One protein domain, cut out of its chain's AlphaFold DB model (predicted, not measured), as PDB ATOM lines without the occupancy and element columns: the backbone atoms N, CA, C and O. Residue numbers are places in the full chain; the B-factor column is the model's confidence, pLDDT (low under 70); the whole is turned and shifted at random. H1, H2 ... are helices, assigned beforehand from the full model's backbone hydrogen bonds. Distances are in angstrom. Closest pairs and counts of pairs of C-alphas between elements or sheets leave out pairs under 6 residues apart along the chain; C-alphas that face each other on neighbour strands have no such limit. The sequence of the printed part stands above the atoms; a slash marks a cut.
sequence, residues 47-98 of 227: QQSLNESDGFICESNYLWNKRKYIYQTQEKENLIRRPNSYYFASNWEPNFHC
ATOM      1  N   GLN A  47     -53.081 -40.730 -42.801       92.81
ATOM      2  CA  GLN A  47     -54.409 -40.357 -42.309       92.81
ATOM      3  C   GLN A  47     -54.449 -38.899 -41.826       92.81
ATOM      4  O   GLN A  47     -55.433 -38.204 -42.067       92.81
ATOM      5  N   GLN A  48     -53.379 -38.421 -41.175       93.62
ATOM      6  CA  GLN A  48     -53.292 -37.030 -40.731       93.62
ATOM      7  C   GLN A  48     -53.282 -36.066 -41.918       93.62
ATOM      8  O   GLN A  48     -54.062 -35.118 -41.936       93.62
ATOM      9  N   SER A  49     -52.402 -36.298 -42.896       93.12
ATOM     10  CA  SER A  49     -52.286 -35.429 -44.067       93.12
ATOM     11  C   SER A  49     -53.552 -35.469 -44.910       93.12
ATOM     12  O   SER A  49     -54.048 -34.410 -45.266       93.12
ATOM     13  N   LEU A  50     -54.151 -36.641 -45.132       90.81
ATOM     14  CA  LEU A  50     -55.431 -36.762 -45.831       90.81
ATOM     15  C   LEU A  50     -56.550 -36.009 -45.106       90.81
ATOM     16  O   LEU A  50     -57.301 -35.295 -45.754       90.81
ATOM     17  N   ASN A  51     -56.655 -36.116 -43.781       93.12
ATOM     18  CA  ASN A  51     -57.697 -35.414 -43.031       93.12
ATOM     19  C   ASN A  51     -57.482 -33.892 -42.997       93.12
ATOM     20  O   ASN A  51     -58.427 -33.136 -43.159       93.12
ATOM     21  N   GLU A  52     -56.250 -33.429 -42.775       92.75
ATOM     22  CA  GLU A  52     -55.946 -31.992 -42.684       92.75
ATOM     23  C   GLU A  52     -55.831 -31.299 -44.053       92.75
ATOM     24  O   GLU A  52     -55.859 -30.073 -44.115       92.75
ATOM     25  N   SER A  53     -55.668 -32.063 -45.136       87.56
ATOM     26  CA  SER A  53     -55.615 -31.555 -46.512       87.56
ATOM     27  C   SER A  53     -56.861 -31.896 -47.321       87.56
ATOM     28  O   SER A  53     -56.775 -31.884 -48.538       87.56
ATOM     29  N   ASP A  54     -57.984 -32.267 -46.701       84.56
ATOM     30  CA  ASP A  54     -59.227 -32.627 -47.405       84.56
ATOM     31  C   ASP A  54     -59.033 -33.681 -48.523       84.56
ATOM     32  O   ASP A  54     -59.650 -33.643 -49.587       84.56
ATOM     33  N   GLY A  55     -58.128 -34.633 -48.295       82.31
ATOM     34  CA  GLY A  55     -57.800 -35.721 -49.214       82.31
ATOM     35  C   GLY A  55     -56.837 -35.352 -50.346       82.31
ATOM     36  O   GLY A  55     -56.557 -36.198 -51.198       82.31
ATOM     37  N   PHE A  56     -56.303 -34.127 -50.379       78.75
ATOM     38  CA  PHE A  56     -55.413 -33.685 -51.458       78.75
ATOM     39  C   PHE A  56     -54.012 -34.302 -51.378       78.75
ATOM     40  O   PHE A  56     -53.412 -34.577 -52.423       78.75
ATOM     41  N   ILE A  57     -53.489 -34.519 -50.167       86.06
ATOM     42  CA  ILE A  57     -52.099 -34.923 -49.928       86.06
ATOM     43  C   ILE A  57     -52.051 -36.148 -49.015       86.06
ATOM     44  O   ILE A  57     -52.543 -36.118 -47.890       86.06
ATOM     45  N   CYS A  58     -51.393 -37.207 -49.491       88.69
ATOM     46  CA  CYS A  58     -51.027 -38.376 -48.692       88.69
ATOM     47  C   CYS A  58     -49.510 -38.368 -48.471       88.69
ATOM     48  O   CYS A  58     -48.722 -38.737 -49.339       88.69
ATOM     49  N   GLU A  59     -49.114 -37.911 -47.292       90.25
ATOM     50  CA  GLU A  59     -47.738 -37.862 -46.801       90.25
ATOM     51  C   GLU A  59     -47.660 -38.472 -45.402       90.25
ATOM     52  O   GLU A  59     -48.619 -38.362 -44.637       90.25
ATOM     53  N   SER A  60     -46.512 -39.058 -45.041       92.25
ATOM     54  CA  SER A  60     -46.283 -39.533 -43.670       92.25
ATOM     55  C   SER A  60     -46.441 -38.399 -42.653       92.25
ATOM     56  O   SER A  60     -46.163 -37.239 -42.978       92.25
ATOM     57  N   ASN A  61     -46.790 -38.703 -41.396       92.12
ATOM     58  CA  ASN A  61     -46.910 -37.669 -40.360       92.12
ATOM     59  C   ASN A  61     -45.628 -36.835 -40.225       92.12
ATOM     60  O   ASN A  61     -45.687 -35.630 -39.984       92.12
ATOM     61  N   TYR A  62     -44.454 -37.448 -40.406       92.12
ATOM     62  CA  TYR A  62     -43.181 -36.727 -40.404       92.12
ATOM     63  C   TYR A  62     -43.120 -35.663 -41.513       92.12
ATOM     64  O   TYR A  62     -42.840 -34.495 -41.228       92.12
ATOM     65  N   LEU A  63     -43.408 -36.046 -42.762       91.69
ATOM     66  CA  LEU A  63     -43.376 -35.139 -43.912       91.69
ATOM     67  C   LEU A  63     -44.451 -34.053 -43.799       91.69
ATOM     68  O   LEU A  63     -44.147 -32.873 -43.978       91.69
ATOM     69  N   TRP A  64     -45.666 -34.426 -43.397       92.62
ATOM     70  CA  TRP A  64     -46.775 -33.493 -43.224       92.62
ATOM     71  C   TRP A  64     -46.500 -32.447 -42.135       92.62
ATOM     72  O   TRP A  64     -46.683 -31.244 -42.339       92.62
ATOM     73  N   ASN A  65     -45.976 -32.870 -40.981       93.62
ATOM     74  CA  ASN A  65     -45.595 -31.938 -39.919       93.62
ATOM     75  C   ASN A  65     -44.417 -31.047 -40.341       93.62
ATOM     76  O   ASN A  65     -44.401 -29.856 -40.018       93.62
ATOM     77  N   LYS A  66     -43.462 -31.579 -41.117       93.69
ATOM     78  CA  LYS A  66     -42.371 -30.778 -41.683       93.69
ATOM     79  C   LYS A  66     -42.889 -29.724 -42.666       93.69
ATOM     80  O   LYS A  66     -42.449 -28.578 -42.598       93.69
ATOM     81  N   ARG A  67     -43.846 -30.079 -43.525       92.94
ATOM     82  CA  ARG A  67     -44.528 -29.161 -44.447       92.94
ATOM     83  C   ARG A  67     -45.239 -28.040 -43.699       92.94
ATOM     84  O   ARG A  67     -45.000 -26.875 -44.008       92.94
ATOM     85  N   LYS A  68     -46.040 -28.361 -42.676       93.56
ATOM     86  CA  LYS A  68     -46.703 -27.349 -41.831       93.56
ATOM     87  C   LYS A  68     -45.704 -26.394 -41.180       93.56
ATOM     88  O   LYS A  68     -45.932 -25.188 -41.165       93.56
ATOM     89  N   TYR A  69     -44.577 -26.911 -40.689       95.00
ATOM     90  CA  TYR A  69     -43.506 -26.084 -40.126       95.00
ATOM     91  C   TYR A  69     -42.889 -25.124 -41.160       95.00
ATOM     92  O   TYR A  69     -42.671 -23.950 -40.851       95.00
ATOM     93  N   ILE A  70     -42.627 -25.598 -42.384       93.25
ATOM     94  CA  ILE A  70     -42.104 -24.761 -43.478       93.25
ATOM     95  C   ILE A  70     -43.120 -23.677 -43.840       93.25
ATOM     96  O   ILE A  70     -42.755 -22.505 -43.860       93.25
ATOM     97  N   TYR A  71     -44.390 -24.050 -44.024       93.38
ATOM     98  CA  TYR A  71     -45.481 -23.114 -44.300       93.38
ATOM     99  C   TYR A  71     -45.555 -22.008 -43.244       93.38
ATOM    100  O   TYR A  71     -45.507 -20.830 -43.576       93.38
ATOM    101  N   GLN A  72     -45.603 -22.372 -41.958       93.88
ATOM    102  CA  GLN A  72     -45.699 -21.402 -40.862       93.88
ATOM    103  C   GLN A  72     -44.484 -20.477 -40.783       93.88
ATOM    104  O   GLN A  72     -44.615 -19.315 -40.399       93.88
ATOM    105  N   THR A  73     -43.296 -20.993 -41.099       93.25
ATOM    106  CA  THR A  73     -42.070 -20.192 -41.143       93.25
ATOM    107  C   THR A  73     -42.117 -19.198 -42.300       93.25
ATOM    108  O   THR A  73     -41.922 -18.007 -42.076       93.25
ATOM    109  N   GLN A  74     -42.442 -19.665 -43.507       92.31
ATOM    110  CA  GLN A  74     -42.502 -18.816 -44.696       92.31
ATOM    111  C   GLN A  74     -43.623 -17.776 -44.605       92.31
ATOM    112  O   GLN A  74     -43.434 -16.630 -44.994       92.31
ATOM    113  N   GLU A  75     -44.770 -18.137 -44.032       91.81
ATOM    114  CA  GLU A  75     -45.881 -17.212 -43.817       91.81
ATOM    115  C   GLU A  75     -45.476 -16.036 -42.924       91.81
ATOM    116  O   GLU A  75     -45.758 -14.881 -43.235       91.81
ATOM    117  N   LYS A  76     -44.745 -16.307 -41.836       91.88
ATOM    118  CA  LYS A  76     -44.219 -15.245 -40.970       91.88
ATOM    119  C   LYS A  76     -43.261 -14.324 -41.718       91.88
ATOM    120  O   LYS A  76     -43.319 -13.121 -41.493       91.88
ATOM    121  N   GLU A  77     -42.419 -14.867 -42.594       89.12
ATOM    122  CA  GLU A  77     -41.513 -14.076 -43.432       89.12
ATOM    123  C   GLU A  77     -42.267 -13.218 -44.454       89.12
ATOM    124  O   GLU A  77     -41.946 -12.040 -44.610       89.12
ATOM    125  N   ASN A  78     -43.302 -13.764 -45.099       87.69
ATOM    126  CA  ASN A  78     -44.123 -13.041 -46.075       87.69
ATOM    127  C   ASN A  78     -44.891 -11.863 -45.448       87.69
ATOM    128  O   ASN A  78     -45.120 -10.848 -46.104       87.69
ATOM    129  N   LEU A  79     -45.243 -11.959 -44.163       87.94
ATOM    130  CA  LEU A  79     -45.877 -10.870 -43.412       87.94
ATOM    131  C   LEU A  79     -44.905  -9.728 -43.054       87.94
ATOM    132  O   LEU A  79     -45.346  -8.653 -42.634       87.94
ATOM    133  N   ILE A  80     -43.590  -9.917 -43.215       87.75
ATOM    134  CA  ILE A  80     -42.599  -8.863 -42.980       87.75
ATOM    135  C   ILE A  80     -42.605  -7.903 -44.166       87.75
ATOM    136  O   ILE A  80     -42.099  -8.195 -45.249       87.75
ATOM    137  N   ARG A  81     -43.109  -6.688 -43.943       81.69
ATOM    138  CA  ARG A  81     -43.085  -5.630 -44.956       81.69
ATOM    139  C   ARG A  81     -41.649  -5.176 -45.231       81.69
ATOM    140  O   ARG A  81     -41.038  -4.498 -44.404       81.69
ATOM    141  N   ARG A  82     -41.125  -5.506 -46.412       80.88
ATOM    142  CA  ARG A  82     -39.802  -5.058 -46.879       80.88
ATOM    143  C   ARG A  82     -39.910  -3.771 -47.712       80.88
ATOM    144  O   ARG A  82     -40.964  -3.506 -48.289       80.88
ATOM    145  N   PRO A  83     -38.855  -2.939 -47.783       79.00
ATOM    146  CA  PRO A  83     -38.843  -1.775 -48.666       79.00
ATOM    147  C   PRO A  83     -38.971  -2.185 -50.142       79.00
ATOM    148  O   PRO A  83     -38.274  -3.097 -50.589       79.00
ATOM    149  N   ASN A  84     -39.780  -1.454 -50.918       69.12
ATOM    150  CA  ASN A  84     -40.044  -1.717 -52.348       69.12
ATOM    151  C   ASN A  84     -38.795  -1.675 -53.256       69.12
ATOM    152  O   ASN A  84     -38.882  -2.026 -54.429       69.12
ATOM    153  N   SER A  85     -37.633  -1.245 -52.751       70.50
ATOM    154  CA  SER A  85     -36.369  -1.239 -53.503       70.50
ATOM    155  C   SER A  85     -35.872  -2.641 -53.874       70.50
ATOM    156  O   SER A  85     -34.983  -2.766 -54.711       70.50
ATOM    157  N   TYR A  86     -36.436  -3.692 -53.272       63.66
ATOM    158  CA  TYR A  86     -36.145  -5.083 -53.599       63.66
ATOM    159  C   TYR A  86     -37.382  -5.750 -54.200       63.66
ATOM    160  O   TYR A  86     -37.999  -6.571 -53.536       63.66
ATOM    161  N   TYR A  87     -37.737  -5.417 -55.445       58.81
ATOM    162  CA  TYR A  87     -38.943  -5.927 -56.125       58.81
ATOM    163  C   TYR A  87     -39.168  -7.441 -55.928       58.81
ATOM    164  O   TYR A  87     -40.259  -7.860 -55.558       58.81
ATOM    165  N   PHE A  88     -38.117  -8.258 -56.078       59.91
ATOM    166  CA  PHE A  88     -38.203  -9.709 -55.871       59.91
ATOM    167  C   PHE A  88     -38.299 -10.136 -54.401       59.91
ATOM    168  O   PHE A  88     -38.860 -11.181 -54.130       59.91
ATOM    169  N   ALA A  89     -37.797  -9.339 -53.453       61.78
ATOM    170  CA  ALA A  89     -37.888  -9.638 -52.021       61.78
ATOM    171  C   ALA A  89     -39.117  -9.005 -51.341       61.78
ATOM    172  O   ALA A  89     -39.321  -9.209 -50.148       61.78
ATOM    173  N   SER A  90     -39.894  -8.192 -52.061       64.56
ATOM    174  CA  SER A  90     -41.157  -7.612 -51.591       64.56
ATOM    175  C   SER A  90     -42.390  -8.398 -52.041       64.56
ATOM    176  O   SER A  90     -43.499  -8.035 -51.658       64.56
ATOM    177  N   ASN A  91     -42.211  -9.439 -52.858       73.19
ATOM    178  CA  ASN A  91     -43.300 -10.298 -53.308       73.19
ATOM    179  C   ASN A  91     -43.584 -11.402 -52.286       73.19
ATOM    180  O   ASN A  91     -42.713 -11.792 -51.511       73.19
ATOM    181  N   TRP A  92     -44.817 -11.907 -52.306       78.25
ATOM    182  CA  TRP A  92     -45.194 -13.066 -51.507       78.25
ATOM    183  C   TRP A  92     -44.497 -14.304 -52.069       78.25
ATOM    184  O   TRP A  92     -44.758 -14.700 -53.206       78.25
ATOM    185  N   GLU A  93     -43.610 -14.913 -51.288       84.50
ATOM    186  CA  GLU A  93     -42.990 -16.174 -51.679       84.50
ATOM    187  C   GLU A  93     -43.991 -17.315 -51.478       84.50
ATOM    188  O   GLU A  93     -44.796 -17.275 -50.535       84.50
ATOM    189  N   PRO A  94     -43.970 -18.365 -52.312       85.00
ATOM    190  CA  PRO A  94     -44.857 -19.489 -52.091       85.00
ATOM    191  C   PRO A  94     -44.518 -20.150 -50.745       85.00
ATOM    192  O   PRO A  94     -43.379 -20.501 -50.462       85.00
ATOM    193  N   ASN A  95     -45.527 -20.301 -49.893       86.12
ATOM    194  CA  ASN A  95     -45.425 -20.949 -48.581       86.12
ATOM    195  C   ASN A  95     -45.913 -22.411 -48.626       86.12
ATOM    196  O   ASN A  95     -45.796 -23.142 -47.642       86.12
ATOM    197  N   PHE A  96     -46.429 -22.858 -49.776       86.12
ATOM    198  CA  PHE A  96     -46.925 -24.205 -50.014       86.12
ATOM    199  C   PHE A  96     -46.531 -24.687 -51.417       86.12
ATOM    200  O   PHE A  96     -46.811 -24.020 -52.411       86.12
ATOM    201  N   HIS A  97     -45.894 -25.856 -51.504       83.75
ATOM    202  CA  HIS A  97     -45.371 -26.410 -52.760       83.75
ATOM    203  C   HIS A  97     -45.757 -27.880 -52.935       83.75
ATOM    204  O   HIS A  97     -45.806 -28.627 -51.964       83.75
ATOM    205  N   CYS A  98     -45.953 -28.330 -54.166       85.25
ATOM    206  CA  CYS A  98     -46.114 -29.746 -54.501       85.25
ATOM    207  C   CYS A  98     -44.800 -30.357 -55.000       85.25
ATOM    208  O   CYS A  98     -43.897 -29.645 -55.440       85.25
TER     209      CYS A  98
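Overview. This is residues 47 to 98 of the 227 residues of the protein "Hypothetical protein" of Adineta steineri (UniProt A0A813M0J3). One long helix, H2, makes one side of a loose rod; the short helix H1 packs on its first residues, and beyond its far end the stretch of residues 79 to 98, with no named element, sticks out at residues 83 to 88 and then folds back along H2. The printed part has 52 residues with two named helices, H1 then H2, and no named strand. Its class is all helix, with 24 of the 52 printed residues in named elements, under half. The whole is loose, with a radius of gyration of the C-alphas of 14.1 A and spans of 44 by 15 by 13 A.

Along the chain. Find C-alpha 61 at (-46.910, -37.669, -40.360); from there H2, residues 61 to 78, runs 25.4 A to C-alpha 78 at (-44.123, -13.041, -46.075). Go back to C-alpha 47 at (-54.409, -40.357, -42.309), where H1, residues 47 to 52, begins; it measures 8.5 A from first to last C-alpha.

Arrangement. Look at residues 61 to 64 of H2, for H2 touches H1 with these alone. The closest C-alphas of the two helices are those of Ser 49 and Trp 64, 5.9 A apart. The helices run the same way at a shallow tilt of 24 degrees. A short link of 8 residues joins them. In H1 and H2 every O i to N i+4 pair is within hydrogen-bond range.

Size, cuts and confidence. The two C-alphas farthest apart are those of Gln 47 and Ser 85, at 44.5 A. The printed part has no cut. Residues 83 to 88 stand free. In the B-factor column you will find a mean pLDDT of 85.4 for the printed part of this model, with residue 84 and residues 86 to 90 under 70.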